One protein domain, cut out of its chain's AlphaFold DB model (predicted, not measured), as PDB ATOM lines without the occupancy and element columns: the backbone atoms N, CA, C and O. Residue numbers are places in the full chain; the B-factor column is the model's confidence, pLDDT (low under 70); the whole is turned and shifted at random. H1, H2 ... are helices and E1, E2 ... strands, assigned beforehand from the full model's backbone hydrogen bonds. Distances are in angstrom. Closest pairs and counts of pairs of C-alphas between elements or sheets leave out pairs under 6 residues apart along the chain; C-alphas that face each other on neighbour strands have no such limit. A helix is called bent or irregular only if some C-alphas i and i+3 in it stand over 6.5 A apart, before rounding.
ATOM      1  N   GLY A   2     -25.044 -33.829  23.404       31.89
ATOM      2  CA  GLY A   2     -25.366 -32.511  22.860       31.89
ATOM      3  C   GLY A   2     -26.845 -32.278  23.061       31.89
ATOM      4  O   GLY A   2     -27.641 -32.824  22.304       31.89
ATOM      5  N   VAL A   3     -27.229 -31.501  24.073       39.66
ATOM      6  CA  VAL A   3     -28.567 -30.912  24.058       39.66
ATOM      7  C   VAL A   3     -28.596 -30.073  22.788       39.66
ATOM      8  O   VAL A   3     -27.963 -29.017  22.716       39.66
ATOM      9  N   GLN A   4     -29.267 -30.560  21.741       46.28
ATOM     10  CA  GLN A   4     -29.725 -29.663  20.699       46.28
ATOM     11  C   GLN A   4     -30.669 -28.712  21.416       46.28
ATOM     12  O   GLN A   4     -31.818 -29.052  21.690       46.28
ATOM     13  N   LEU A   5     -30.147 -27.542  21.780       54.66
ATOM     14  CA  LEU A   5     -30.949 -26.411  22.202       54.66
ATOM     15  C   LEU A   5     -31.786 -26.032  20.988       54.66
ATOM     16  O   LEU A   5     -31.401 -25.219  20.151       54.66
ATOM     17  N   ASN A   6     -32.908 -26.724  20.839       61.69
ATOM     18  CA  ASN A   6     -33.857 -26.439  19.797       61.69
ATOM     19  C   ASN A   6     -34.517 -25.116  20.181       61.69
ATOM     20  O   ASN A   6     -35.055 -24.991  21.285       61.69
ATOM     21  N   GLY A   7     -34.483 -24.135  19.276       64.62
ATOM     22  CA  GLY A   7     -35.171 -22.858  19.473       64.62
ATOM     23  C   GLY A   7     -36.629 -23.062  19.891       64.62
ATOM     24  O   GLY A   7     -37.111 -22.341  20.753       64.62
ATOM     25  N   ILE A   8     -37.268 -24.131  19.401       72.81
ATOM     26  CA  ILE A   8     -38.633 -24.529  19.766       72.81
ATOM     27  C   ILE A   8     -38.764 -24.843  21.264       72.81
ATOM     28  O   ILE A   8     -39.725 -24.408  21.889       72.81
ATOM     29  N   CYS A   9     -37.820 -25.578  21.861       72.44
ATOM     30  CA  CYS A   9     -37.872 -25.915  23.287       72.44
ATOM     31  C   CYS A   9     -37.693 -24.665  24.158       72.44
ATOM     32  O   CYS A   9     -38.452 -24.468  25.105       72.44
ATOM     33  N   SER A  10     -36.737 -23.801  23.794       73.75
ATOM     34  CA  SER A  10     -36.487 -22.528  24.488       73.75
ATOM     35  C   SER A  10     -37.695 -21.586  24.391       73.75
ATOM     36  O   SER A  10     -38.126 -21.013  25.392       73.75
ATOM     37  N   GLU A  11     -38.293 -21.456  23.203       80.81
ATOM     38  CA  GLU A  11     -39.511 -20.663  22.993       80.81
ATOM     39  C   GLU A  11     -40.707 -21.233  23.753       80.81
ATOM     40  O   GLU A  11     -41.443 -20.477  24.388       80.81
ATOM     41  N   TRP A  12     -40.886 -22.555  23.729       86.12
ATOM     42  CA  TRP A  12     -41.974 -23.220  24.437       86.12
ATOM     43  C   TRP A  12     -41.881 -22.997  25.947       86.12
ATOM     44  O   TRP A  12     -42.867 -22.583  26.559       86.12
ATOM     45  N   GLN A  13     -40.705 -23.217  26.544       84.88
ATOM     46  CA  GLN A  13     -40.499 -23.040  27.982       84.88
ATOM     47  C   GLN A  13     -40.762 -21.590  28.390       84.88
ATOM     48  O   GLN A  13     -41.512 -21.333  29.334       84.88
ATOM     49  N   LYS A  14     -40.202 -20.635  27.637       83.81
ATOM     50  CA  LYS A  14     -40.407 -19.206  27.880       83.81
ATOM     51  C   LYS A  14     -41.884 -18.825  27.780       83.81
ATOM     52  O   LYS A  14     -42.409 -18.206  28.701       83.81
ATOM     53  N   GLY A  15     -42.555 -19.229  26.702       88.75
ATOM     54  CA  GLY A  15     -43.969 -18.932  26.488       88.75
ATOM     55  C   GLY A  15     -44.854 -19.513  27.588       88.75
ATOM     56  O   GLY A  15     -45.757 -18.836  28.071       88.75
ATOM     57  N   LYS A  16     -44.560 -20.734  28.053       90.88
ATOM     58  CA  LYS A  16     -45.298 -21.355  29.161       90.88
ATOM     59  C   LYS A  16     -45.041 -20.684  30.502       90.88
ATOM     60  O   LYS A  16     -45.985 -20.508  31.266       90.88
ATOM     61  N   CYS A  17     -43.806 -20.273  30.774       91.12
ATOM     62  CA  CYS A  17     -43.494 -19.480  31.959       91.12
ATOM     63  C   CYS A  17     -44.271 -18.147  31.962       91.12
ATOM     64  O   CYS A  17     -44.903 -17.810  32.959       91.12
ATOM     65  N   GLU A  18     -44.283 -17.416  30.842       90.56
ATOM     66  CA  GLU A  18     -45.000 -16.137  30.710       90.56
ATOM     67  C   GLU A  18     -46.522 -16.296  30.843       90.56
ATOM     68  O   GLU A  18     -47.157 -15.530  31.566       90.56
ATOM     69  N   GLU A  19     -47.104 -17.316  30.202       92.75
ATOM     70  CA  GLU A  19     -48.529 -17.651  30.318       92.75
ATOM     71  C   GLU A  19     -48.921 -17.903  31.777       92.75
ATOM     72  O   GLU A  19     -49.893 -17.334  32.272       92.75
ATOM     73  N   ILE A  20     -48.135 -18.721  32.479       90.75
ATOM     74  CA  ILE A  20     -48.405 -19.113  33.861       90.75
ATOM     75  C   ILE A  20     -48.260 -17.926  34.820       90.75
ATOM     76  O   ILE A  20     -49.124 -17.719  35.673       90.75
ATOM     77  N   LEU A  21     -47.219 -17.107  34.661       89.50
ATOM     78  CA  LEU A  21     -47.041 -15.892  35.461       89.50
ATOM     79  C   LEU A  21     -48.150 -14.856  35.217       89.50
ATOM     80  O   LEU A  21     -48.420 -14.048  36.100       89.50
ATOM     81  N   GLY A  22     -48.805 -14.884  34.051       89.38
ATOM     82  CA  GLY A  22     -49.924 -13.998  33.723       89.38
ATOM     83  C   GLY A  22     -51.276 -14.408  34.322       89.38
ATOM     84  O   GLY A  22     -52.171 -13.569  34.390       89.38
ATOM     85  N   ILE A  23     -51.439 -15.668  34.742       89.69
ATOM     86  CA  ILE A  23     -52.717 -16.203  35.258       89.69
ATOM     87  C   ILE A  23     -52.690 -16.532  36.752       89.69
ATOM     88  O   ILE A  23     -53.739 -16.764  37.350       89.69
ATOM     89  N   ILE A  24     -51.504 -16.617  37.350       88.19
ATOM     90  CA  ILE A  24     -51.355 -16.986  38.751       88.19
ATOM     91  C   ILE A  24     -51.598 -15.778  39.664       88.19
ATOM     92  O   ILE A  24     -50.902 -14.769  39.579       88.19
ATOM     93  N   GLU A  25     -52.525 -15.932  40.613       85.62
ATOM     94  CA  GLU A  25     -52.753 -14.985  41.707       85.62
ATOM     95  C   GLU A  25     -52.278 -15.581  43.052       85.62
ATOM     96  O   GLU A  25     -52.641 -16.711  43.389       85.62
ATOM     97  N   PRO A  26     -51.451 -14.867  43.840       84.38
ATOM     98  CA  PRO A  26     -50.995 -15.332  45.150       84.38
ATOM     99  C   PRO A  26     -52.102 -15.259  46.229       84.38
ATOM    100  O   PRO A  26     -52.979 -14.398  46.147       84.38
ATOM    101  N   PRO A  27     -52.035 -16.083  47.299       86.50
ATOM    102  CA  PRO A  27     -50.952 -17.010  47.631       86.50
ATOM    103  C   PRO A  27     -51.091 -18.371  46.934       86.50
ATOM    104  O   PRO A  27     -52.163 -18.970  46.903       86.50
ATOM    105  N   LEU A  28     -49.973 -18.886  46.422       87.44
ATOM    106  CA  LEU A  28     -49.896 -20.219  45.828       87.44
ATOM    107  C   LEU A  28     -49.594 -21.282  46.882       87.44
ATOM    108  O   LEU A  28     -48.865 -21.030  47.841       87.44
ATOM    109  N   GLU A  29     -50.060 -22.507  46.643       92.62
ATOM    110  CA  GLU A  29     -49.524 -23.680  47.334       92.62
ATOM    111  C   GLU A  29     -48.024 -23.827  47.025       92.62
ATOM    112  O   GLU A  29     -47.590 -23.652  45.883       92.62
ATOM    113  N   THR A  30     -47.226 -24.215  48.023       92.25
ATOM    114  CA  THR A  30     -45.765 -24.362  47.911       92.25
ATOM    115  C   THR A  30     -45.340 -25.239  46.729       92.25
ATOM    116  O   THR A  30     -44.372 -24.924  46.041       92.25
ATOM    117  N   LYS A  31     -46.082 -26.316  46.433       91.25
ATOM    118  CA  LYS A  31     -45.800 -27.189  45.281       91.25
ATOM    119  C   LYS A  31     -45.996 -26.480  43.945       91.25
ATOM    120  O   LYS A  31     -45.195 -26.670  43.035       91.25
ATOM    121  N   VAL A  32     -47.035 -25.654  43.827       91.44
ATOM    122  CA  VAL A  32     -47.291 -24.867  42.616       91.44
ATOM    123  C   VAL A  32     -46.199 -23.820  42.452       91.44
ATOM    124  O   VAL A  32     -45.610 -23.725  41.381       91.44
ATOM    125  N   GLN A  33     -45.847 -23.110  43.526       92.06
ATOM    126  CA  GLN A  33     -44.745 -22.147  43.507       92.06
ATOM    127  C   GLN A  33     -43.423 -22.800  43.072       92.06
ATOM    128  O   GLN A  33     -42.711 -22.254  42.231       92.06
ATOM    129  N   ARG A  34     -43.129 -24.001  43.585       92.50
ATOM    130  CA  ARG A  34     -41.954 -24.784  43.190       92.50
ATOM    131  C   ARG A  34     -41.985 -25.167  41.710       92.50
ATOM    132  O   ARG A  34     -40.986 -24.980  41.025       92.50
ATOM    133  N   ALA A  35     -43.110 -25.676  41.211       93.00
ATOM    134  CA  ALA A  35     -43.252 -26.047  39.801       93.00
ATOM    135  C   ALA A  35     -43.050 -24.843  38.866       93.00
ATOM    136  O   ALA A  35     -42.364 -24.963  37.853       93.00
ATOM    137  N   VAL A  36     -43.599 -23.679  39.229       92.06
ATOM    138  CA  VAL A  36     -43.407 -22.426  38.481       92.06
ATOM    139  C   VAL A  36     -41.935 -22.025  38.475       92.06
ATOM    140  O   VAL A  36     -41.402 -21.721  37.413       92.06
ATOM    141  N   ASN A  37     -41.259 -22.082  39.629       91.44
ATOM    142  CA  ASN A  37     -39.831 -21.778  39.719       91.44
ATOM    143  C   ASN A  37     -38.991 -22.689  38.811       91.44
ATOM    144  O   ASN A  37     -38.202 -22.200  38.008       91.44
ATOM    145  N   LEU A  38     -39.209 -24.007  38.875       91.62
ATOM    146  CA  LEU A  38     -38.492 -24.983  38.045       91.62
ATOM    147  C   LEU A  38     -38.735 -24.779  36.546       91.62
ATOM    148  O   LEU A  38     -37.808 -24.906  35.752       91.62
ATOM    149  N   LEU A  39     -39.962 -24.434  36.150       90.75
ATOM    150  CA  LEU A  39     -40.281 -24.148  34.753       90.75
ATOM    151  C   LEU A  39     -39.613 -22.856  34.261       90.75
ATOM    152  O   LEU A  39     -39.209 -22.777  33.102       90.75
ATOM    153  N   CYS A  40     -39.537 -21.839  35.120       90.38
ATOM    154  CA  CYS A  40     -39.105 -20.492  34.757       90.38
ATOM    155  C   CYS A  40     -37.602 -20.221  34.940       90.38
ATOM    156  O   CYS A  40     -37.133 -19.205  34.411       90.38
ATOM    157  N   ARG A  41     -36.871 -21.074  35.674       89.38
ATOM    158  CA  ARG A  41     -35.420 -20.948  35.907       89.38
ATOM    159  C   ARG A  41     -34.590 -21.349  34.683       89.38
ATOM    160  O   ARG A  41     -35.060 -22.075  33.807       89.38
ATOM    161  N   GLY A  42     -33.332 -20.911  34.657       89.94
ATOM    162  CA  GLY A  42     -32.367 -21.259  33.611       89.94
ATOM    163  C   GLY A  42     -32.185 -20.192  32.522       89.94
ATOM    164  O   GLY A  42     -32.777 -19.110  32.578       89.94
ATOM    165  N   PRO A  43     -31.316 -20.460  31.531       91.25
ATOM    166  CA  PRO A  43     -30.913 -19.463  30.548       91.25
ATOM    167  C   PRO A  43     -32.019 -19.208  29.519       91.25
ATOM    168  O   PRO A  43     -32.774 -20.106  29.150       91.25
ATOM    169  N   ARG A  44     -32.078 -17.981  28.991       89.69
ATOM    170  CA  ARG A  44     -33.033 -17.576  27.952       89.69
ATOM    171  C   ARG A  44     -32.315 -17.215  26.663       89.69
ATOM    172  O   ARG A  44     -31.609 -16.211  26.587       89.69
ATOM    173  N   PHE A  45     -32.558 -17.994  25.617       88.94
ATOM    174  CA  PHE A  45     -31.977 -17.761  24.299       88.94
ATOM    175  C   PHE A  45     -33.044 -17.316  23.301       88.94
ATOM    176  O   PHE A  45     -34.154 -17.852  23.275       88.94
ATOM    177  N   SER A  46     -32.691 -16.371  22.431       88.69
ATOM    178  CA  SER A  46     -33.387 -16.203  21.152       88.69
ATOM    179  C   SER A  46     -33.135 -17.417  20.242       88.69
ATOM    180  O   SER A  46     -32.127 -18.112  20.410       88.69
ATOM    181  N   PRO A  47     -33.989 -17.680  19.234       86.19
ATOM    182  CA  PRO A  47     -33.785 -18.802  18.314       86.19
ATOM    183  C   PRO A  47     -32.421 -18.792  17.615       86.19
ATOM    184  O   PRO A  47     -31.816 -19.842  17.408       86.19
ATOM    185  N   THR A  48     -31.906 -17.602  17.286       90.25
ATOM    186  CA  THR A  48     -30.594 -17.436  16.648       90.25
ATOM    187  C   THR A  48     -29.448 -17.750  17.606       90.25
ATOM    188  O   THR A  48     -28.492 -18.412  17.204       90.25
ATOM    189  N   GLU A  49     -29.545 -17.333  18.872       92.00
ATOM    190  CA  GLU A  49     -28.572 -17.675  19.916       92.00
ATOM    191  C   GLU A  49     -28.582 -19.175  20.223       92.00
ATOM    192  O   GLU A  49     -27.517 -19.785  20.250       92.00
ATOM    193  N   ALA A  50     -29.765 -19.782  20.381       89.56
ATOM    194  CA  ALA A  50     -29.910 -21.215  20.636       89.56
ATOM    195  C   ALA A  50     -29.305 -22.050  19.497       89.56
ATOM    196  O   ALA A  50     -28.510 -22.959  19.739       89.56
ATOM    197  N   GLN A  51     -29.600 -21.688  18.243       89.56
ATOM    198  CA  GLN A  51     -29.026 -22.354  17.075       89.56
ATOM    199  C   GLN A  51     -27.504 -22.165  16.991       89.56
ATOM    200  O   GLN A  51     -26.782 -23.105  16.664       89.56
ATOM    201  N   ALA A  52     -26.995 -20.961  17.267       92.75
ATOM    202  CA  ALA A  52     -25.557 -20.699  17.271       92.75
ATOM    203  C   ALA A  52     -24.836 -21.503  18.362       92.75
ATOM    204  O   ALA A  52     -23.808 -22.115  18.077       92.75
ATOM    205  N   LEU A  53     -25.402 -21.565  19.569       93.62
ATOM    206  CA  LEU A  53     -24.839 -22.322  20.683       93.62
ATOM    207  C   LEU A  53     -24.881 -23.827  20.404       93.62
ATOM    208  O   LEU A  53     -23.878 -24.508  20.585       93.62
ATOM    209  N   SER A  54     -26.002 -24.336  19.884       90.44
ATOM    210  CA  SER A  54     -26.120 -25.742  19.492       90.44
ATOM    211  C   SER A  54     -25.097 -26.124  18.420       90.44
ATOM    212  O   SER A  54     -24.541 -27.217  18.502       90.44
ATOM    213  N   ARG A  55     -24.814 -25.245  17.446       92.44
ATOM    214  CA  ARG A  55     -23.754 -25.475  16.450       92.44
ATOM    215  C   ARG A  55     -22.369 -25.508  17.087       92.44
ATOM    216  O   ARG A  55     -21.632 -26.445  16.820       92.44
ATOM    217  N   ALA A  56     -22.049 -24.541  17.947       93.88
ATOM    218  CA  ALA A  56     -20.752 -24.483  18.621       93.88
ATOM    219  C   ALA A  56     -20.509 -25.717  19.510       93.88
ATOM    220  O   ALA A  56     -19.442 -26.321  19.456       93.88
ATOM    221  N   ILE A  57     -21.512 -26.140  20.288       92.81
ATOM    222  CA  ILE A  57     -21.428 -27.356  21.113       92.81
ATOM    223  C   ILE A  57     -21.277 -28.600  20.234       92.81
ATOM    224  O   ILE A  57     -20.423 -29.434  20.520       92.81
ATOM    225  N   ALA A  58     -22.066 -28.722  19.161       90.50
ATOM    226  CA  ALA A  58     -21.969 -29.857  18.248       90.50
ATOM    227  C   ALA A  58     -20.594 -29.925  17.570       90.50
ATOM    228  O   ALA A  58     -20.026 -31.004  17.464       90.50
ATOM    229  N   GLU A  59     -20.029 -28.790  17.160       91.81
ATOM    230  CA  GLU A  59     -18.686 -28.719  16.583       91.81
ATOM    231  C   GLU A  59     -17.614 -29.187  17.574       91.81
ATOM    232  O   GLU A  59     -16.786 -30.027  17.218       91.81
ATOM    233  N   MET A  60     -17.662 -28.726  18.830       93.06
ATOM    234  CA  MET A  60     -16.726 -29.175  19.869       93.06
ATOM    235  C   MET A  60     -16.884 -30.669  20.174       93.06
ATOM    236  O   MET A  60     -15.888 -31.377  20.283       93.06
ATOM    237  N   GLN A  61     -18.123 -31.159  20.269       90.69
ATOM    238  CA  GLN A  61     -18.400 -32.573  20.522       90.69
ATOM    239  C   GLN A  61     -17.923 -33.457  19.377       90.69
ATOM    240  O   GLN A  61     -17.228 -34.426  19.632       90.69
ATOM    241  N   ASN A  62     -18.236 -33.103  18.129       89.81
ATOM    242  CA  ASN A  62     -17.768 -33.844  16.957       89.81
ATOM    243  C   ASN A  62     -16.239 -33.816  16.868       89.81
ATOM    244  O   ASN A  62     -15.628 -34.832  16.569       89.81
ATOM    245  N   THR A  63     -15.609 -32.673  17.163       90.56
ATOM    246  CA  THR A  63     -14.143 -32.577  17.248       90.56
ATOM    247  C   THR A  63     -13.588 -33.548  18.282       90.56
ATOM    248  O   THR A  63     -12.616 -34.234  17.994       90.56
ATOM    249  N   TYR A  64     -14.197 -33.642  19.459       91.38
ATOM    250  CA  TYR A  64     -13.747 -34.573  20.487       91.38
ATOM    251  C   TYR A  64     -13.994 -36.038  20.108       91.38
ATOM    252  O   TYR A  64     -13.110 -36.860  20.291       91.38
ATOM    253  N   THR A  65     -15.171 -36.385  19.581       86.44
ATOM    254  CA  THR A  65     -15.555 -37.791  19.368       86.44
ATOM    255  C   THR A  65     -15.068 -38.374  18.050       86.44
ATOM    256  O   THR A  65     -14.814 -39.569  17.980       86.44
ATOM    257  N   ASP A  66     -14.971 -37.556  17.001       88.00
ATOM    258  CA  ASP A  66     -14.787 -38.037  15.628       88.00
ATOM    259  C   ASP A  66     -13.372 -37.729  15.086       88.00
ATOM    260  O   ASP A  66     -13.049 -38.098  13.954       88.00
ATOM    261  N   THR A  67     -12.522 -37.041  15.864       90.25
ATOM    262  CA  THR A  67     -11.107 -36.834  15.511       90.25
ATOM    263  C   THR A  67     -10.307 -38.089  15.816       90.25
ATOM    264  O   THR A  67     -10.316 -38.573  16.944       90.25
ATOM    265  N   GLN A  68      -9.532 -38.551  14.836       92.31
ATOM    266  CA  GLN A  68      -8.653 -39.707  15.005       92.31
ATOM    267  C   GLN A  68      -7.188 -39.312  14.855       92.31
ATOM    268  O   GLN A  68      -6.821 -38.572  13.935       92.31
ATOM    269  N   ILE A  69      -6.334 -39.863  15.714       92.00
ATOM    270  CA  ILE A  69      -4.879 -39.795  15.559       92.00
ATOM    271  C   ILE A  69      -4.438 -41.024  14.786       92.00
ATOM    272  O   ILE A  69      -4.804 -42.133  15.143       92.00
ATOM    273  N   CYS A  70      -3.642 -40.863  13.739       89.94
ATOM    274  CA  CYS A  70      -3.224 -41.970  12.894       89.94
ATOM    275  C   CYS A  70      -1.704 -42.079  12.795       89.94
ATOM    276  O   CYS A  70      -0.989 -41.083  12.692       89.94
ATOM    277  N   LEU A  71      -1.227 -43.319  12.746       89.00
ATOM    278  CA  LEU A  71       0.164 -43.680  12.503       89.00
ATOM    279  C   LEU A  71       0.258 -44.579  11.267       89.00
ATOM    280  O   LEU A  71      -0.603 -45.443  11.063       89.00
ATOM    281  N   PRO A  72       1.298 -44.441  10.432       87.44
ATOM    282  CA  PRO A  72       1.595 -45.438   9.419       87.44
ATOM    283  C   PRO A  72       1.792 -46.835  10.022       87.44
ATOM    284  O   PRO A  72       2.497 -47.003  11.014       87.44
ATOM    285  N   LYS A  73       1.215 -47.856   9.383       85.31
ATOM    286  CA  LYS A  73       1.206 -49.245   9.873       85.31
ATOM    287  C   LYS A  73       2.608 -49.841  10.049       85.31
ATOM    288  O   LYS A  73       2.796 -50.721  10.882       85.31
ATOM    289  N   ASP A  74       3.575 -49.367   9.269       81.88
ATOM    290  CA  ASP A  74       4.952 -49.871   9.286       81.88
ATOM    291  C   ASP A  74       5.828 -49.197  10.361       81.88
ATOM    292  O   ASP A  74       7.011 -49.524  10.493       81.88
ATOM    293  N   ILE A  75       5.280 -48.256  11.142       82.00
ATOM    294  CA  ILE A  75       6.009 -47.645  12.255       82.00
ATOM    295  C   ILE A  75       6.182 -48.642  13.385       82.00
ATOM    296  O   ILE A  75       5.230 -49.208  13.916       82.00
ATOM    297  N   ASN A  76       7.430 -48.784  13.819       80.81
ATOM    298  CA  ASN A  76       7.761 -49.559  14.998       80.81
ATOM    299  C   ASN A  76       7.794 -48.655  16.238       80.81
ATOM    300  O   ASN A  76       8.868 -48.254  16.694       80.81
ATOM    301  N   ALA A  77       6.608 -48.351  16.773       81.56
ATOM    302  CA  ALA A  77       6.440 -47.491  17.945       81.56
ATOM    303  C   ALA A  77       7.232 -47.998  19.164       81.56
ATOM    304  O   ALA A  77       7.826 -47.211  19.888       81.56
ATOM    305  N   CYS A  78       7.324 -49.317  19.361       80.00
ATOM    306  CA  CYS A  78       8.003 -49.884  20.528       80.00
ATOM    307  C   CYS A  78       9.535 -49.893  20.441       80.00
ATOM    308  O   CYS A  78      10.200 -49.863  21.477       80.00
ATOM    309  N   GLN A  79      10.114 -49.974  19.238       82.50
ATOM    310  CA  GLN A  79      11.573 -49.944  19.065       82.50
ATOM    311  C   GLN A  79      12.113 -48.541  18.782       82.50
ATOM    312  O   GLN A  79      13.280 -48.281  19.074       82.50
ATOM    313  N   ARG A  80      11.302 -47.656  18.189       83.88
ATOM    314  CA  ARG A  80      11.676 -46.279  17.835       83.88
ATOM    315  C   ARG A  80      10.567 -45.290  18.224       83.88
ATOM    316  O   ARG A  80      10.028 -44.622  17.338       83.88
ATOM    317  N   PRO A  81      10.223 -45.180  19.519       83.25
ATOM    318  CA  PRO A  81       9.117 -44.335  19.969       83.25
ATOM    319  C   PRO A  81       9.335 -42.849  19.651       83.25
ATOM    320  O   PRO A  81       8.375 -42.141  19.378       83.25
ATOM    321  N   ASP A  82      10.583 -42.385  19.548       83.31
ATOM    322  CA  ASP A  82      10.875 -40.994  19.170       83.31
ATOM    323  C   ASP A  82      10.331 -40.618  17.786       83.31
ATOM    324  O   ASP A  82      10.022 -39.454  17.547       83.31
ATOM    325  N   SER A  83      10.197 -41.591  16.877       84.00
ATOM    326  CA  SER A  83       9.676 -41.354  15.524       84.00
ATOM    327  C   SER A  83       8.183 -41.020  15.500       84.00
ATOM    328  O   SER A  83       7.693 -40.505  14.499       84.00
ATOM    329  N   LEU A  84       7.456 -41.262  16.597       88.50
ATOM    330  CA  LEU A  84       6.025 -40.970  16.684       88.50
ATOM    331  C   LEU A  84       5.737 -39.486  16.420       88.50
ATOM    332  O   LEU A  84       4.824 -39.167  15.660       88.50
ATOM    333  N   TRP A  85       6.580 -38.583  16.929       87.19
ATOM    334  CA  TRP A  85       6.454 -37.139  16.700       87.19
ATOM    335  C   TRP A  85       6.608 -36.727  15.234       87.19
ATOM    336  O   TRP A  85       5.983 -35.761  14.801       87.19
ATOM    337  N   ASP A  86       7.421 -37.460  14.474       82.50
ATOM    338  CA  ASP A  86       7.706 -37.163  13.068       82.50
ATOM    339  C   ASP A  86       6.615 -37.698  12.132       82.50
ATOM    340  O   ASP A  86       6.430 -37.189  11.027       82.50
ATOM    341  N   PHE A  87       5.875 -38.723  12.558       83.94
ATOM    342  CA  PHE A  87       4.937 -39.459  11.711       83.94
ATOM    343  C   PHE A  87       3.534 -39.565  12.313       83.94
ATOM    344  O   PHE A  87       2.844 -40.572  12.133       83.94
ATOM    345  N   THR A  88       3.099 -38.516  13.004       87.50
ATOM    346  CA  THR A  88       1.713 -38.396  13.452       87.50
ATOM    347  C   THR A  88       0.851 -37.791  12.353       87.50
ATOM    348  O   THR A  88       1.238 -36.832  11.685       87.50
ATOM    349  N   PHE A  89      -0.336 -38.350  12.161       88.06
ATOM    350  CA  PHE A  89      -1.346 -37.825  11.256       88.06
ATOM    351  C   PHE A  89      -2.662 -37.629  12.004       88.06
ATOM    352  O   PHE A  89      -2.917 -38.303  12.997       88.06
ATOM    353  N   ILE A  90      -3.508 -36.726  11.522       87.81
ATOM    354  CA  ILE A  90      -4.842 -36.486  12.070       87.81
ATOM    355  C   ILE A  90      -5.875 -36.717  10.978       87.81
ATOM    356  O   ILE A  90      -5.693 -36.284   9.835       87.81
ATOM    357  N   ARG A  91      -6.979 -37.358  11.348       87.81
ATOM    358  CA  ARG A  91      -8.225 -37.362  10.586       87.81
ATOM    359  C   ARG A  91      -9.261 -36.514  11.334       87.81
ATOM    360  O   ARG A  91      -9.781 -36.981  12.345       87.81
ATOM    361  N   PRO A  92      -9.541 -35.283  10.875       85.12
ATOM    362  CA  PRO A  92     -10.583 -34.440  11.439       85.12
ATOM    363  C   PRO A  92     -11.986 -35.019  11.198       85.12
ATOM    364  O   PRO A  92     -12.174 -35.825  10.277       85.12
ATOM    365  N   PRO A  93     -12.995 -34.547  11.950       85.06
ATOM    366  CA  PRO A  93     -14.382 -34.952  11.763       85.06
ATOM    367  C   PRO A  93     -14.876 -34.678  10.338       85.06
ATOM    368  O   PRO A  93     -14.733 -33.572   9.821       85.06
ATOM    369  N   GLY A  94     -15.503 -35.675   9.709       76.12
ATOM    370  CA  GLY A  94     -16.247 -35.513   8.451       76.12
ATOM    371  C   GLY A  94     -15.426 -35.235   7.183       76.12
ATOM    372  O   GLY A  94     -16.002 -35.229   6.099       76.12
ATOM    373  N   ASP A  95     -14.111 -35.038   7.287       66.25
ATOM    374  CA  ASP A  95     -13.260 -34.646   6.155       66.25
ATOM    375  C   ASP A  95     -12.800 -35.861   5.324       66.25
ATOM    376  O   ASP A  95     -12.552 -35.770   4.126       66.25
ATOM    377  N   GLY A  96     -12.692 -37.051   5.930       67.50
ATOM    378  CA  GLY A  96     -12.173 -38.267   5.273       67.50
ATOM    379  C   GLY A  96     -10.695 -38.176   4.850       67.50
ATOM    380  O   GLY A  96     -10.044 -39.206   4.656       67.50
ATOM    381  N   GLY A  97     -10.157 -36.959   4.757       74.44
ATOM    382  CA  GLY A  97      -8.760 -36.629   4.567       74.44
ATOM    383  C   GLY A  97      -7.905 -37.014   5.767       74.44
ATOM    384  O   GLY A  97      -8.372 -37.181   6.894       74.44
ATOM    385  N   LEU A  98      -6.618 -37.178   5.491       79.81
ATOM    386  CA  LEU A  98      -5.607 -37.463   6.489       79.81
ATOM    387  C   LEU A  98      -4.501 -36.419   6.350       79.81
ATOM    388  O   LEU A  98      -4.035 -36.142   5.246       79.81
ATOM    389  N   TYR A  99      -4.095 -35.845   7.473       79.62
ATOM    390  CA  TYR A  99      -3.246 -34.664   7.510       79.62
ATOM    391  C   TYR A  99      -2.011 -34.929   8.347       79.62
ATOM    392  O   TYR A  99      -2.122 -35.400   9.473       79.62
ATOM    393  N   TRP A 100      -0.830 -34.640   7.808       81.94
ATOM    394  CA  TRP A 100       0.408 -34.804   8.558       81.94
ATOM    395  C   TRP A 100       0.536 -33.724   9.636       81.94
ATOM    396  O   TRP A 100       0.432 -32.532   9.341       81.94
ATOM    397  N   MET A 101       0.791 -34.154  10.868       78.06
ATOM    398  CA  MET A 101       1.053 -33.306  12.019       78.06
ATOM    399  C   MET A 101       2.462 -33.598  12.536       78.06
ATOM    400  O   MET A 101       2.689 -34.598  13.214       78.06
ATOM    401  N   ASN A 102       3.412 -32.710  12.239       69.62
ATOM    402  CA  ASN A 102       4.744 -32.787  12.830       69.62
ATOM    403  C   ASN A 102       4.714 -32.227  14.253       69.62
ATOM    404  O   ASN A 102       4.768 -31.012  14.437       69.62
ATOM    405  N   LEU A 103       4.657 -33.107  15.252       76.75
ATOM    406  CA  LEU A 103       4.588 -32.705  16.657       76.75
ATOM    407  C   LEU A 103       5.858 -31.973  17.131       76.75
ATOM    408  O   LEU A 103       5.793 -31.206  18.085       76.75
ATOM    409  N   ARG A 104       7.004 -32.124  16.447       72.25
ATOM    410  CA  ARG A 104       8.250 -31.428  16.825       72.25
ATOM    411  C   ARG A 104       8.228 -29.925  16.564       72.25
ATOM    412  O   ARG A 104       8.972 -29.189  17.204       72.25
ATOM    413  N   ASP A 105       7.397 -29.472  15.627       63.38
ATOM    414  CA  ASP A 105       7.302 -28.054  15.263       63.38
ATOM    415  C   ASP A 105       6.402 -27.256  16.227       63.38
ATOM    416  O   ASP A 105       6.287 -26.030  16.102       63.38
ATOM    417  N   PHE A 106       5.767 -27.933  17.191       64.50
ATOM    418  CA  PHE A 106       4.888 -27.322  18.181       64.50
ATOM    419  C   PHE A 106       5.701 -26.755  19.347       64.50
ATOM    420  O   PHE A 106       5.909 -27.386  20.377       64.50
ATOM    421  N   VAL A 107       6.130 -25.503  19.198       53.03
ATOM    422  CA  VAL A 107       6.548 -24.665  20.330       53.03
ATOM    423  C   VAL A 107       5.304 -23.964  20.890       53.03
ATOM    424  O   VAL A 107       4.491 -23.435  20.123       53.03
ATOM    425  N   GLN A 108       5.135 -23.963  22.220       48.38
ATOM    426  CA  GLN A 108       4.037 -23.271  22.913       48.38
ATOM    427  C   GLN A 108       3.842 -21.845  22.360       48.38
ATOM    428  O   GLN A 108       4.734 -21.008  22.464       48.38
ATOM    429  N   GLY A 109       2.664 -21.572  21.782       46.06
ATOM    430  CA  GLY A 109       2.261 -20.243  21.294       46.06
ATOM    431  C   GLY A 109       2.167 -20.067  19.770       46.06
ATOM    432  O   GLY A 109       1.485 -19.148  19.329       46.06
ATOM    433  N   GLU A 110       2.756 -20.950  18.950       44.88
ATOM    434  CA  GLU A 110       2.698 -20.852  17.468       44.88
ATOM    435  C   GLU A 110       1.705 -21.830  16.802       44.88
ATOM    436  O   GLU A 110       1.500 -21.810  15.584       44.88
ATOM    437  N   ALA A 111       1.072 -22.687  17.603       45.41
ATOM    438  CA  ALA A 111       0.318 -23.853  17.152       45.41
ATOM    439  C   ALA A 111      -0.869 -23.570  16.192       45.41
ATOM    440  O   ALA A 111      -1.014 -24.305  15.213       45.41
ATOM    441  N   PRO A 112      -1.685 -22.504  16.363       42.09
ATOM    442  CA  PRO A 112      -2.841 -22.271  15.487       42.09
ATOM    443  C   PRO A 112      -2.453 -21.835  14.064       42.09
ATOM    444  O   PRO A 112      -3.120 -22.191  13.094       42.09
ATOM    445  N   ALA A 113      -1.360 -21.079  13.915       41.81
ATOM    446  CA  ALA A 113      -0.955 -20.527  12.623       41.81
ATOM    447  C   ALA A 113      -0.332 -21.592  11.701       41.81
ATOM    448  O   ALA A 113      -0.526 -21.540  10.485       41.81
ATOM    449  N   LYS A 114       0.378 -22.579  12.266       42.62
ATOM    450  CA  LYS A 114       1.044 -23.660  11.512       42.62
ATOM    451  C   LYS A 114       0.131 -24.854  11.209       42.62
ATOM    452  O   LYS A 114       0.281 -25.448  10.145       42.62
ATOM    453  N   ALA A 115      -0.860 -25.133  12.061       44.66
ATOM    454  CA  ALA A 115      -1.901 -26.131  11.798       44.66
ATOM    455  C   ALA A 115      -2.664 -25.850  10.485       44.66
ATOM    456  O   ALA A 115      -3.026 -26.761   9.757       44.66
ATOM    457  N   SER A 116      -2.831 -24.580  10.110       41.00
ATOM    458  CA  SER A 116      -3.563 -24.173   8.897       41.00
ATOM    459  C   SER A 116      -2.926 -24.575   7.547       41.00
ATOM    460  O   SER A 116      -3.510 -24.316   6.495       41.00
ATOM    461  N   LYS A 117      -1.744 -25.212   7.545       46.25
ATOM    462  CA  LYS A 117      -1.047 -25.696   6.339       46.25
ATOM    463  C   LYS A 117      -0.736 -27.191   6.408       46.25
ATOM    464  O   LYS A 117       0.393 -27.599   6.145       46.25
ATOM    465  N   TYR A 118      -1.718 -28.019   6.743       50.88
ATOM    466  CA  TYR A 118      -1.566 -29.464   6.604       50.88
ATOM    467  C   TYR A 118      -1.258 -29.823   5.135       50.88
ATOM    468  O   TYR A 118      -2.096 -29.679   4.245       50.88
ATOM    469  N   PHE A 119      -0.005 -30.193   4.856       51.22
ATOM    470  CA  PHE A 119       0.487 -30.433   3.500       51.22
ATOM    471  C   PHE A 119      -0.037 -31.750   2.914       51.22
ATOM    472  O   PHE A 119      -0.273 -32.737   3.604       51.22
ATOM    473  N   ASN A 120      -0.172 -31.732   1.590       49.06
ATOM    474  CA  ASN A 120      -1.055 -32.575   0.795       49.06
ATOM    475  C   ASN A 120      -0.310 -33.691   0.037       49.06
ATOM    476  O   ASN A 120      -0.528 -33.878  -1.159       49.06
ATOM    477  N   ILE A 121       0.632 -34.396   0.674       51.97
ATOM    478  CA  ILE A 121       1.321 -35.518   0.011       51.97
ATOM    479  C   ILE A 121       1.470 -36.692   0.974       51.97
ATOM    480  O   ILE A 121       2.516 -36.905   1.582       51.97
ATOM    481  N   ILE A 122       0.410 -37.489   1.071       58.03
ATOM    482  CA  ILE A 122       0.510 -38.865   1.553       58.03
ATOM    483  C   ILE A 122       0.848 -39.741   0.341       58.03
ATOM    484  O   ILE A 122       0.132 -39.681  -0.662       58.03
ATOM    485  N   PRO A 123       1.914 -40.558   0.384       57.44
ATOM    486  CA  PRO A 123       2.155 -41.558  -0.648       57.44
ATOM    487  C   PRO A 123       0.924 -42.461  -0.781       57.44
ATOM    488  O   PRO A 123       0.477 -43.038   0.210       57.44
ATOM    489  N   SER A 124       0.393 -42.629  -1.994       60.03
ATOM    490  CA  SER A 124      -0.877 -43.332  -2.265       60.03
ATOM    491  C   SER A 124      -0.950 -44.787  -1.770       60.03
ATOM    492  O   SER A 124      -2.031 -45.365  -1.736       60.03
ATOM    493  N   ASN A 125       0.179 -45.373  -1.360       69.88
ATOM    494  CA  ASN A 125       0.288 -46.758  -0.903       69.88
ATOM    495  C   ASN A 125       0.501 -46.907   0.615       69.88
ATOM    496  O   ASN A 125       0.649 -48.034   1.090       69.88
ATOM    497  N   MET A 126       0.552 -45.814   1.382       76.88
ATOM    498  CA  MET A 126       0.778 -45.895   2.826       76.88
ATOM    499  C   MET A 126      -0.509 -46.318   3.546       76.88
ATOM    500  O   MET A 126      -1.573 -45.738   3.339       76.88
ATOM    501  N   ARG A 127      -0.420 -47.355   4.384       85.88
ATOM    502  CA  ARG A 127      -1.532 -47.803   5.235       85.88
ATOM    503  C   ARG A 127      -1.393 -47.191   6.617       85.88
ATOM    504  O   ARG A 127      -0.280 -47.102   7.127       85.88
ATOM    505  N   PHE A 128      -2.518 -46.851   7.232       87.00
ATOM    506  CA  PHE A 128      -2.565 -46.219   8.547       87.00
ATOM    507  C   PHE A 128      -3.371 -47.059   9.532       87.00
ATOM    508  O   PHE A 128      -4.301 -47.767   9.138       87.00
ATOM    509  N   VAL A 129      -3.000 -46.954  10.801       89.12
ATOM    510  CA  VAL A 129      -3.806 -47.343  11.959       89.12
ATOM    511  C   VAL A 129      -4.229 -46.044  12.633       89.12
ATOM    512  O   VAL A 129      -3.390 -45.162  12.796       89.12
ATOM    513  N   CYS A 130      -5.514 -45.904  12.944       89.50
ATOM    514  CA  CYS A 130      -6.079 -44.701  13.547       89.50
ATOM    515  C   CYS A 130      -6.688 -45.040  14.904       89.50
ATOM    516  O   CYS A 130      -7.189 -46.149  15.073       89.50
ATOM    517  N   PHE A 131      -6.623 -44.078  15.815       91.56
ATOM    518  CA  PHE A 131      -6.995 -44.184  17.215       91.56
ATOM    519  C   PHE A 131      -7.991 -43.082  17.548       91.56
ATOM    520  O   PHE A 131      -7.703 -41.903  17.301       91.56
ATOM    521  N   ASP A 132      -9.124 -43.466  18.116       89.75
ATOM    522  CA  ASP A 132     -10.042 -42.538  18.767       89.75
ATOM    523  C   ASP A 132      -9.491 -42.162  20.160       89.75
ATOM    524  O   ASP A 132      -8.689 -42.897  20.747       89.75
ATOM    525  N   GLY A 133      -9.887 -41.010  20.711       87.19
ATOM    526  CA  GLY A 133      -9.495 -40.639  22.080       87.19
ATOM    527  C   GLY A 133      -9.944 -41.689  23.096       87.19
ATOM    528  O   GLY A 133      -9.141 -42.193  23.883       87.19
ATOM    529  N   GLU A 134     -11.214 -42.069  22.979       85.88
ATOM    530  CA  GLU A 134     -11.860 -43.148  23.718       85.88
ATOM    531  C   GLU A 134     -12.366 -44.202  22.710       85.88
ATOM    532  O   GLU A 134     -13.040 -43.834  21.743       85.88
ATOM    533  N   PRO A 135     -12.077 -45.503  22.896       80.81
ATOM    534  CA  PRO A 135     -11.296 -46.074  23.992       80.81
ATOM    535  C   PRO A 135      -9.795 -46.230  23.667       80.81
ATOM    536  O   PRO A 135      -9.029 -46.640  24.535       80.81
ATOM    537  N   ASP A 136      -9.354 -45.974  22.428       88.69
ATOM    538  CA  ASP A 136      -8.044 -46.450  21.957       88.69
ATOM    539  C   ASP A 136      -6.865 -45.783  22.672       88.69
ATOM    540  O   ASP A 136      -5.988 -46.469  23.208       88.69
ATOM    541  N   LEU A 137      -6.818 -44.446  22.682       91.88
ATOM    542  CA  LEU A 137      -5.728 -43.734  23.348       91.88
ATOM    543  C   LEU A 137      -5.826 -43.861  24.867       91.88
ATOM    544  O   LEU A 137      -4.796 -43.945  25.524       91.88
ATOM    545  N   GLU A 138      -7.027 -43.927  25.436       88.44
ATOM    546  CA  GLU A 138      -7.205 -44.185  26.865       88.44
ATOM    547  C   GLU A 138      -6.623 -45.542  27.293       88.44
ATOM    548  O   GLU A 138      -5.832 -45.592  28.239       88.44
ATOM    549  N   ARG A 139      -6.893 -46.620  26.545       88.00
ATOM    550  CA  ARG A 139      -6.263 -47.937  26.763       88.00
ATOM    551  C   ARG A 139      -4.753 -47.887  26.611       88.00
ATOM    552  O   ARG A 139      -4.023 -48.488  27.398       88.00
ATOM    553  N   LEU A 140      -4.263 -47.129  25.632       91.25
ATOM    554  CA  LEU A 140      -2.829 -46.935  25.472       91.25
ATOM    555  C   LEU A 140      -2.206 -46.333  26.742       91.25
ATOM    556  O   LEU A 140      -1.128 -46.764  27.140       91.25
ATOM    557  N   MET A 141      -2.888 -45.398  27.414       92.75
ATOM    558  CA  MET A 141      -2.404 -44.786  28.659       92.75
ATOM    559  C   MET A 141      -2.348 -45.768  29.838       92.75
ATOM    560  O   MET A 141      -1.543 -45.553  30.746       92.75
ATOM    561  N   THR A 142      -3.136 -46.849  29.841       89.19
ATOM    562  CA  THR A 142      -3.080 -47.894  30.888       89.19
ATOM    563  C   THR A 142      -1.949 -48.907  30.664       89.19
ATOM    564  O   THR A 142      -1.643 -49.700  31.556       89.19
ATOM    565  N   GLY A 143      -1.282 -48.852  29.506       87.81
ATOM    566  CA  GLY A 143      -0.235 -49.791  29.102       87.81
ATOM    567  C   GLY A 143      -0.722 -50.926  28.201       87.81
ATOM    568  O   GLY A 143       0.056 -51.842  27.918       87.81
ATOM    569  N   ASP A 144      -1.967 -50.876  27.718       86.94
ATOM    570  CA  ASP A 144      -2.433 -51.785  26.673       86.94
ATOM    571  C   ASP A 144      -1.894 -51.345  25.301       86.94
ATOM    572  O   ASP A 144      -2.468 -50.525  24.583       86.94
ATOM    573  N   PHE A 145      -0.751 -51.915  24.923       85.88
ATOM    574  CA  PHE A 145      -0.102 -51.653  23.638       85.88
ATOM    575  C   PHE A 145      -0.666 -52.485  22.479       85.88
ATOM    576  O   PHE A 145      -0.105 -52.432  21.379       85.88
ATOM    577  N   ALA A 146      -1.755 -53.246  22.668       79.44
ATOM    578  CA  ALA A 146      -2.400 -53.981  21.577       79.44
ATOM    579  C   ALA A 146      -2.783 -53.046  20.422       79.44
ATOM    580  O   ALA A 146      -2.553 -53.381  19.255       79.44
ATOM    581  N   VAL A 147      -3.254 -51.839  20.751       71.00
ATOM    582  CA  VAL A 147      -3.651 -50.814  19.775       71.00
ATOM    583  C   VAL A 147      -2.476 -50.364  18.893       71.00
ATOM    584  O   VAL A 147      -2.634 -50.207  17.686       71.00
ATOM    585  N   VAL A 148      -1.255 -50.287  19.433       75.62
ATOM    586  CA  VAL A 148      -0.035 -49.923  18.678       75.62
ATOM    587  C   VAL A 148       0.748 -51.139  18.156       75.62
ATOM    588  O   VAL A 148       1.958 -51.067  17.938       75.62
ATOM    589  N   GLY A 149       0.067 -52.266  17.923       71.00
ATOM    590  CA  GLY A 149       0.654 -53.462  17.308       71.00
ATOM    591  C   GLY A 149       1.084 -54.560  18.284       71.00
ATOM    592  O   GLY A 149       1.784 -55.484  17.870       71.00
ATOM    593  N   GLY A 150       0.672 -54.491  19.556       69.44
ATOM    594  CA  GLY A 150       0.831 -55.574  20.536       69.44
ATOM    595  C   GLY A 150       2.269 -55.824  20.981       69.44
ATOM    596  O   GLY A 150       2.659 -56.967  21.215       69.44
ATOM    597  N   CYS A 151       3.082 -54.773  21.055       75.31
ATOM    598  CA  CYS A 151       4.498 -54.867  21.391       75.31
ATOM    599  C   CYS A 151       4.797 -54.473  22.849       75.31
ATOM    600  O   CYS A 151       3.998 -53.818  23.508       75.31
ATOM    601  N   ALA A 152       5.969 -54.877  23.355       80.25
ATOM    602  CA  ALA A 152       6.456 -54.528  24.691       80.25
ATOM    603  C   ALA A 152       7.545 -53.438  24.587       80.25
ATOM    604  O   ALA A 152       8.704 -53.762  24.289       80.25
ATOM    605  N   PRO A 153       7.208 -52.145  24.755       83.00
ATOM    606  CA  PRO A 153       8.176 -51.061  24.634       83.00
ATOM    607  C   PRO A 153       9.177 -51.082  25.792       83.00
ATOM    608  O   PRO A 153       8.814 -51.295  26.947       83.00
ATOM    609  N   LYS A 154      10.454 -50.807  25.493       79.06
ATOM    610  CA  LYS A 154      11.494 -50.670  26.532       79.06
ATOM    611  C   LYS A 154      11.284 -49.430  27.401       79.06
ATOM    612  O   LYS A 154      11.572 -49.479  28.590       79.06
ATOM    613  N   ASN A 155      10.794 -48.341  26.801       83.44
ATOM    614  CA  ASN A 155      10.359 -47.142  27.510       83.44
ATOM    615  C   ASN A 155       8.891 -46.832  27.160       83.44
ATOM    616  O   ASN A 155       8.640 -46.091  26.209       83.44
ATOM    617  N   PRO A 156       7.925 -47.415  27.892       89.62
ATOM    618  CA  PRO A 156       6.495 -47.153  27.706       89.62
ATOM    619  C   PRO A 156       6.124 -45.665  27.787       89.62
ATOM    620  O   PRO A 156       5.218 -45.210  27.099       89.62
ATOM    621  N   GLU A 157       6.848 -44.895  28.603       92.44
ATOM    622  CA  GLU A 157       6.524 -43.494  28.876       92.44
ATOM    623  C   GLU A 157       6.580 -42.602  27.636       92.44
ATOM    624  O   GLU A 157       5.714 -41.744  27.487       92.44
ATOM    625  N   THR A 158       7.508 -42.840  26.706       91.44
ATOM    626  CA  THR A 158       7.603 -42.036  25.480       91.44
ATOM    627  C   THR A 158       6.344 -42.181  24.623       91.44
ATOM    628  O   THR A 158       5.922 -41.229  23.975       91.44
ATOM    629  N   ILE A 159       5.705 -43.353  24.656       93.12
ATOM    630  CA  ILE A 159       4.441 -43.595  23.953       93.12
ATOM    631  C   ILE A 159       3.287 -42.880  24.665       93.12
ATOM    632  O   ILE A 159       2.464 -42.255  23.999       93.12
ATOM    633  N   TYR A 160       3.244 -42.907  26.002       94.62
ATOM    634  CA  TYR A 160       2.228 -42.173  26.766       94.62
ATOM    635  C   TYR A 160       2.338 -40.663  26.555       94.62
ATOM    636  O   TYR A 160       1.330 -39.985  26.374       94.62
ATOM    637  N   HIS A 161       3.562 -40.132  26.537       93.81
ATOM    638  CA  HIS A 161       3.811 -38.716  26.292       93.81
ATOM    639  C   HIS A 161       3.333 -38.309  24.896       93.81
ATOM    640  O   HIS A 161       2.607 -37.324  24.760       93.81
ATOM    641  N   TRP A 162       3.666 -39.112  23.882       93.00
ATOM    642  CA  TRP A 162       3.185 -38.904  22.521       93.00
ATOM    643  C   TRP A 162       1.660 -38.878  22.466       93.00
ATOM    644  O   TRP A 162       1.091 -37.924  21.945       93.00
ATOM    645  N   ALA A 163       0.991 -39.894  23.018       94.50
ATOM    646  CA  ALA A 163      -0.465 -39.999  22.976       94.50
ATOM    647  C   ALA A 163      -1.136 -38.800  23.666       94.50
ATOM    648  O   ALA A 163      -2.056 -38.190  23.117       94.50
ATOM    649  N   TRP A 164      -0.622 -38.426  24.842       95.44
ATOM    650  CA  TRP A 164      -1.087 -37.286  25.627       95.44
ATOM    651  C   TRP A 164      -0.968 -35.963  24.863       95.44
ATOM    652  O   TRP A 164      -1.910 -35.161  24.879       95.44
ATOM    653  N   GLU A 165       0.166 -35.732  24.200       92.31
ATOM    654  CA  GLU A 165       0.430 -34.498  23.456       92.31
ATOM    655  C   GLU A 165      -0.336 -34.469  22.135       92.31
ATOM    656  O   GLU A 165      -1.035 -33.495  21.848       92.31
ATOM    657  N   ALA A 166      -0.275 -35.557  21.365       92.00
ATOM    658  CA  ALA A 166      -0.944 -35.685  20.081       92.00
ATOM    659  C   ALA A 166      -2.451 -35.424  20.211       92.00
ATOM    660  O   ALA A 166      -3.008 -34.681  19.404       92.00
ATOM    661  N   TRP A 167      -3.098 -35.951  21.260       94.31
ATOM    662  CA  TRP A 167      -4.518 -35.705  21.529       94.31
ATOM    663  C   TRP A 167      -4.814 -34.235  21.829       94.31
ATOM    664  O   TRP A 167      -5.717 -33.636  21.243       94.31
ATOM    665  N   ARG A 168      -4.013 -33.610  22.698       91.75
ATOM    666  CA  ARG A 168      -4.181 -32.195  23.078       91.75
ATOM    667  C   ARG A 168      -3.981 -31.248  21.906       91.75
ATOM    668  O   ARG A 168      -4.690 -30.250  21.814       91.75
ATOM    669  N   VAL A 169      -3.054 -31.560  21.010       87.12
ATOM    670  CA  VAL A 169      -2.832 -30.768  19.800       87.12
ATOM    671  C   VAL A 169      -3.968 -30.986  18.798       87.12
ATOM    672  O   VAL A 169      -4.550 -30.009  18.326       87.12
ATOM    673  N   ALA A 170      -4.321 -32.243  18.510       87.31
ATOM    674  CA  ALA A 170      -5.332 -32.588  17.512       87.31
ATOM    675  C   ALA A 170      -6.737 -32.087  17.878       87.31
ATOM    676  O   ALA A 170      -7.459 -31.610  17.005       87.31
ATOM    677  N   VAL A 171      -7.112 -32.165  19.158       90.38
ATOM    678  CA  VAL A 171      -8.471 -31.859  19.640       90.38
ATOM    679  C   VAL A 171      -8.533 -30.544  20.409       90.38
ATOM    680  O   VAL A 171      -9.449 -29.744  20.207       90.38
ATOM    681  N   GLY A 172      -7.551 -30.279  21.272       90.38
ATOM    682  CA  GLY A 172      -7.563 -29.104  22.144       90.38
ATOM    683  C   GLY A 172      -7.471 -27.783  21.381       90.38
ATOM    684  O   GLY A 172      -8.160 -26.830  21.740       90.38
ATOM    685  N   ILE A 173      -6.680 -27.715  20.304       85.56
ATOM    686  CA  ILE A 173      -6.541 -26.484  19.508       85.56
ATOM    687  C   ILE A 173      -7.836 -26.147  18.753       85.56
ATOM    688  O   ILE A 173      -8.307 -25.015  18.902       85.56
ATOM    689  N   PRO A 174      -8.452 -27.060  17.968       87.25
ATOM    690  CA  PRO A 174      -9.701 -26.733  17.286       87.25
ATOM    691  C   PRO A 174     -10.839 -26.403  18.259       87.25
ATOM    692  O   PRO A 174     -11.516 -25.396  18.058       87.25
ATOM    693  N   ILE A 175     -10.993 -27.155  19.362       91.19
ATOM    694  CA  ILE A 175     -11.977 -26.822  20.409       91.19
ATOM    695  C   ILE A 175     -11.693 -25.436  20.995       91.19
ATOM    696  O   ILE A 175     -12.618 -24.640  21.155       91.19
ATOM    697  N   GLY A 176     -10.423 -25.105  21.250       90.19
ATOM    698  CA  GLY A 176     -10.004 -23.800  21.759       90.19
ATOM    699  C   GLY A 176     -10.416 -22.613  20.877       90.19
ATOM    700  O   GLY A 176     -10.623 -21.521  21.402       90.19
ATOM    701  N   ASN A 177     -10.604 -22.814  19.568       89.44
ATOM    702  CA  ASN A 177     -11.091 -21.771  18.655       89.44
ATOM    703  C   ASN A 177     -12.610 -21.542  18.760       89.44
ATOM    704  O   ASN A 177     -13.078 -20.427  18.535       89.44
ATOM    705  N   VAL A 178     -13.379 -22.578  19.109       93.38
ATOM    706  CA  VAL A 178     -14.854 -22.547  19.180       93.38
ATOM    707  C   VAL A 178     -15.346 -22.200  20.589       93.38
ATOM    708  O   VAL A 178     -16.356 -21.511  20.762       93.38
ATOM    709  N   TYR A 179     -14.610 -22.639  21.613       95.56
ATOM    710  CA  TYR A 179     -14.981 -22.519  23.022       95.56
ATOM    711  C   TYR A 179     -15.318 -21.080  23.467       95.56
ATOM    712  O   TYR A 179     -16.350 -20.896  24.118       95.56
ATOM    713  N   PRO A 180     -14.561 -20.025  23.082       97.38
ATOM    714  CA  PRO A 180     -14.898 -18.649  23.459       97.38
ATOM    715  C   PRO A 180     -16.267 -18.196  22.938       97.38
ATOM    716  O   PRO A 180     -16.999 -17.496  23.642       97.38
ATOM    717  N   THR A 181     -16.646 -18.614  21.725       96.06
ATOM    718  CA  THR A 181     -17.965 -18.320  21.152       96.06
ATOM    719  C   THR A 181     -19.072 -19.016  21.938       96.06
ATOM    720  O   THR A 181     -20.087 -18.383  22.233       96.06
ATOM    721  N   ALA A 182     -18.875 -20.281  22.320       96.06
ATOM    722  CA  ALA A 182     -19.831 -21.009  23.149       96.06
ATOM    723  C   ALA A 182     -20.029 -20.320  24.509       96.06
ATOM    724  O   ALA A 182     -21.164 -20.002  24.865       96.06
ATOM    725  N   VAL A 183     -18.945 -19.982  25.219       97.44
ATOM    726  CA  VAL A 183     -19.002 -19.282  26.517       97.44
ATOM    727  C   VAL A 183     -19.723 -17.936  26.403       97.44
ATOM    728  O   VAL A 183     -20.585 -17.623  27.226       97.44
ATOM    729  N   ALA A 184     -19.420 -17.147  25.367       97.88
ATOM    730  CA  ALA A 184     -20.081 -15.864  25.143       97.88
ATOM    731  C   ALA A 184     -21.596 -16.024  24.918       97.88
ATOM    732  O   ALA A 184     -22.386 -15.245  25.455       97.88
ATOM    733  N   LEU A 185     -22.013 -17.039  24.156       96.62
ATOM    734  CA  LEU A 185     -23.427 -17.333  23.918       96.62
ATOM    735  C   LEU A 185     -24.132 -17.828  25.183       96.62
ATOM    736  O   LEU A 185     -25.218 -17.339  25.485       96.62
ATOM    737  N   MET A 186     -23.517 -18.736  25.945       96.19
ATOM    738  CA  MET A 186     -24.079 -19.230  27.208       96.19
ATOM    739  C   MET A 186     -24.287 -18.079  28.202       96.19
ATOM    740  O   MET A 186     -25.385 -17.922  28.739       96.19
ATOM    741  N   ASN A 187     -23.291 -17.199  28.360       97.88
ATOM    742  CA  ASN A 187     -23.395 -16.045  29.256       97.88
ATOM    743  C   ASN A 187     -24.443 -15.027  28.799       97.88
ATOM    744  O   ASN A 187     -25.152 -14.485  29.642       97.88
ATOM    745  N   ARG A 188     -24.611 -14.807  27.489       96.31
ATOM    746  CA  ARG A 188     -25.737 -14.008  26.974       96.31
ATOM    747  C   ARG A 188     -27.079 -14.615  27.370       96.31
ATOM    748  O   ARG A 188     -27.954 -13.894  27.837       96.31
ATOM    749  N   GLY A 189     -27.229 -15.934  27.236       93.75
ATOM    750  CA  GLY A 189     -28.433 -16.643  27.671       93.75
ATOM    751  C   GLY A 189     -28.723 -16.464  29.160       93.75
ATOM    752  O   GLY A 189     -29.871 -16.248  29.547       93.75
ATOM    753  N   ALA A 190     -27.680 -16.498  29.988       94.75
ATOM    754  CA  ALA A 190     -27.794 -16.255  31.420       94.75
ATOM    755  C   ALA A 190     -28.224 -14.811  31.736       94.75
ATOM    756  O   ALA A 190     -29.174 -14.589  32.488       94.75
ATOM    757  N   GLN A 191     -27.598 -13.828  31.089       96.50
ATOM    758  CA  GLN A 191     -27.898 -12.403  31.261       96.50
ATOM    759  C   GLN A 191     -29.310 -12.037  30.795       96.50
ATOM    760  O   GLN A 191     -30.001 -11.270  31.464       96.50
ATOM    761  N   ASN A 192     -29.790 -12.645  29.706       93.06
ATOM    762  CA  ASN A 192     -31.173 -12.504  29.237       93.06
ATOM    763  C   ASN A 192     -32.210 -12.994  30.265       93.06
ATOM    764  O   ASN A 192     -33.380 -12.612  30.194       93.06
ATOM    765  N   ALA A 193     -31.801 -13.861  31.193       90.69
ATOM    766  CA  ALA A 193     -32.619 -14.373  32.286       90.69
ATOM    767  C   ALA A 193     -32.352 -13.663  33.630       90.69
ATOM    768  O   ALA A 193     -32.979 -14.004  34.626       90.69
ATOM    769  N   GLY A 194     -31.474 -12.653  33.658       94.19
ATOM    770  CA  GLY A 194     -31.153 -11.868  34.856       94.19
ATOM    771  C   GLY A 194     -30.010 -12.422  35.712       94.19
ATOM    772  O   GLY A 194     -29.721 -11.853  36.762       94.19
ATOM    773  N   TYR A 195     -29.331 -13.486  35.274       95.38
ATOM    774  CA  TYR A 195     -28.154 -14.032  35.954       95.38
ATOM    775  C   TYR A 195     -26.874 -13.299  35.529       95.38
ATOM    776  O   TYR A 195     -26.786 -12.753  34.429       95.38
ATOM    777  N   HIS A 196     -25.846 -13.325  36.381       96.19
ATOM    778  CA  HIS A 196     -24.536 -12.735  36.071       96.19
ATOM    779  C   HIS A 196     -23.817 -13.482  34.933       96.19
ATOM    780  O   HIS A 196     -23.312 -12.874  33.985       96.19
ATOM    781  N   ASP A 197     -23.795 -14.812  35.027       97.00
ATOM    782  CA  ASP A 197     -23.144 -15.719  34.090       97.00
ATOM    783  C   ASP A 197     -23.795 -17.109  34.131       97.00
ATOM    784  O   ASP A 197     -24.660 -17.401  34.961       97.00
ATOM    785  N   THR A 198     -23.369 -17.978  33.219       96.31
ATOM    786  CA  THR A 198     -23.853 -19.365  33.131       96.31
ATOM    787  C   THR A 198     -23.522 -20.180  34.379       96.31
ATOM    788  O   THR A 198     -24.294 -21.047  34.775       96.31
ATOM    789  N   GLY A 199     -22.393 -19.890  35.030       96.00
ATOM    790  CA  GLY A 199     -21.992 -20.578  36.252       96.00
ATOM    791  C   GLY A 199     -22.962 -20.318  37.404       96.00
ATOM    792  O   GLY A 199     -23.204 -21.221  38.197       96.00
ATOM    793  N   ALA A 200     -23.559 -19.126  37.487       94.75
ATOM    794  CA  ALA A 200     -24.598 -18.827  38.472       94.75
ATOM    795  C   ALA A 200     -25.825 -19.735  38.301       94.75
ATOM    796  O   ALA A 200     -26.340 -20.240  39.292       94.75
ATOM    797  N   ILE A 201     -26.234 -20.004  37.058       93.38
ATOM    798  CA  ILE A 201     -27.339 -20.925  36.757       93.38
ATOM    799  C   ILE A 201     -26.985 -22.355  37.167       93.38
ATOM    800  O   ILE A 201     -27.789 -23.031  37.799       93.38
ATOM    801  N   TRP A 202     -25.782 -22.821  36.825       94.50
ATOM    802  CA  TRP A 202     -25.344 -24.171  37.193       94.50
ATOM    803  C   TRP A 202     -25.289 -24.371  38.707       94.50
ATOM    804  O   TRP A 202     -25.678 -25.423  39.194       94.50
ATOM    805  N   ARG A 203     -24.848 -23.359  39.459       94.25
ATOM    806  CA  ARG A 203     -24.829 -23.421  40.927       94.25
ATOM    807  C   ARG A 203     -26.226 -23.330  41.543       94.25
ATOM    808  O   ARG A 203     -26.468 -23.981  42.553       94.25
ATOM    809  N   GLU A 204     -27.137 -22.557  40.944       92.50
ATOM    810  CA  GLU A 204     -28.529 -22.455  41.404       92.50
ATOM    811  C   GLU A 204     -29.246 -23.810  41.365       92.50
ATOM    812  O   GLU A 204     -30.097 -24.059  42.210       92.50
ATOM    813  N   GLU A 205     -28.885 -24.706  40.442       91.56
ATOM    814  CA  GLU A 205     -29.475 -26.047  40.343       91.56
ATOM    815  C   GLU A 205     -29.395 -26.834  41.660       91.56
ATOM    816  O   GLU A 205     -30.373 -27.479  42.034       91.56
ATOM    817  N   LEU A 206     -28.280 -26.698  42.389       91.94
ATOM    818  CA  LEU A 206     -28.051 -27.361  43.673       91.94
ATOM    819  C   LEU A 206     -28.843 -26.729  44.830       91.94
ATOM    820  O   LEU A 206     -29.001 -27.367  45.868       91.94
ATOM    821  N   GLU A 207     -29.333 -25.495  44.660       91.06
ATOM    822  CA  GLU A 207     -30.127 -24.737  45.644       91.06
ATOM    823  C   GLU A 207     -29.467 -24.621  47.026       91.06
ATOM    824  O   GLU A 207     -30.127 -24.577  48.064       91.06
ATOM    825  N   MET A 208     -28.135 -24.539  47.023       91.94
ATOM    826  CA  MET A 208     -27.301 -24.337  48.203       91.94
ATOM    827  C   MET A 208     -26.820 -22.885  48.258       91.94
ATOM    828  O   MET A 208     -26.144 -22.424  47.339       91.94
TER     829      MET A 208
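Overview. This is residues 2 to 208 of the 397 residues of the protein "Angiotensin-converting enzyme" of Lutzomyia longipalpis (UniProt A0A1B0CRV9). This is a long rod with a helical hairpin, H1 and H2, at one end and a head at the other, where H6 and the arm H7a cover one face of the small sheet E3 E2 E1 E4. H3 and the bent helix H7 run opposite ways along the shaft, partly side by side, and the short H8 packs on H7b. The printed part has 207 residues with eight named helices and four named strands, in the order H1 H2 H3 E1 H4 E2 E3 H5 E4 H6 H7 H8. The class is mixed, helices and strands, and the sheet is antiparallel throughout. The whole is loose, with a radius of gyration of the C-alphas of 23.7 A and spans of 76 by 33 by 29 A.

Along the chain. H1, residues 7 to 23, begins at C-alpha 7 (-35.171, -22.858, 19.473) and is 24.5 A long. H2 is residues 30 to 40, and H3, residues 47 to 66, measures 27.2 A. Then come E1, residues 68 to 72, H4, 81 to 85, E2, 88 to 91, E3, 99 to 101, H5, 111 to 115, E4, 128 to 131, and H6, 133 to 142. H7, residues 156 to 192, was assigned as one helix by its hydrogen bonds but is bent, with C-alphas 177 and 180 6.9 A apart. Its arms are H7a, residues 156 to 177, 32.2 A, irregular with C-alphas 170 and 173 6.53 A apart, and H7b, 180 to 192, 18.3 A. H8, residues 198 to 204, ends at C-alpha 204 (-28.529, -22.455, 41.404).

Arrangement. In the hairpin H1 and H2 the closest C-alphas, of Cys 17 and Cys 40, are 5.3 A apart. H1 touches H3 with residues 7 to 11 alone, closest at the C-alphas of Gly 7 and Pro 47, 4.4 A. H3 touches H7b, closest at Leu 53 and Ala 182, C-alphas 5.7 A apart, and H7a at a shallow tilt of 17 degrees, opposite ways, closest at Met 60 and Ile 175, C-alphas 5.3 A apart. H6 and H7a are on one face of the sheet, which gives two layers, helices over a sheet. H7a has a height over the sheet of 9.8 A. N 69 and O 131 of E1 and E4 are 2.9 A apart, N 70 and O 89 of E1 and E2 2.8 A, and N 99 and O 90 of E3 and E2 2.9 A, each within hydrogen-bond range. H6 and H7a form a hairpin, closest at the C-alphas of Met 141 and Tyr 160, 5.6 A. H4 touches H7a, closest at the C-alphas of Pro 81 and Thr 158, 6.2 A; H5 is close to H7a but not clearly touching, with the C-alphas of Pro 112 and Ile 173 6.9 A apart. H8 touches H7b, closest at the C-alphas of Thr 198 and Asn 187, 5.1 A. Every O i to N i+4 pair is within hydrogen-bond range in H1, H2, H3, H5, H7b and H8; the counts are 5 of 6 in H6, 16 of 18 in H7a and 0 of 1 in H4, where 1 of 2 O i to N i+3 pairs is.

Size, cuts and confidence. The two C-alphas farthest apart, of Glu 25 and Gln 79, are 76.6 A apart. The printed part has no cut; the links H5 to E4 and H6 to H7 are long, with 12 and 13 residues. Residues 25 to 31, of which 30 and 31 belong to H2, stand free. The mean pLDDT of the printed part is 83.2, and 31 residues are under 70, among them 2 to 7 and 105 to 125.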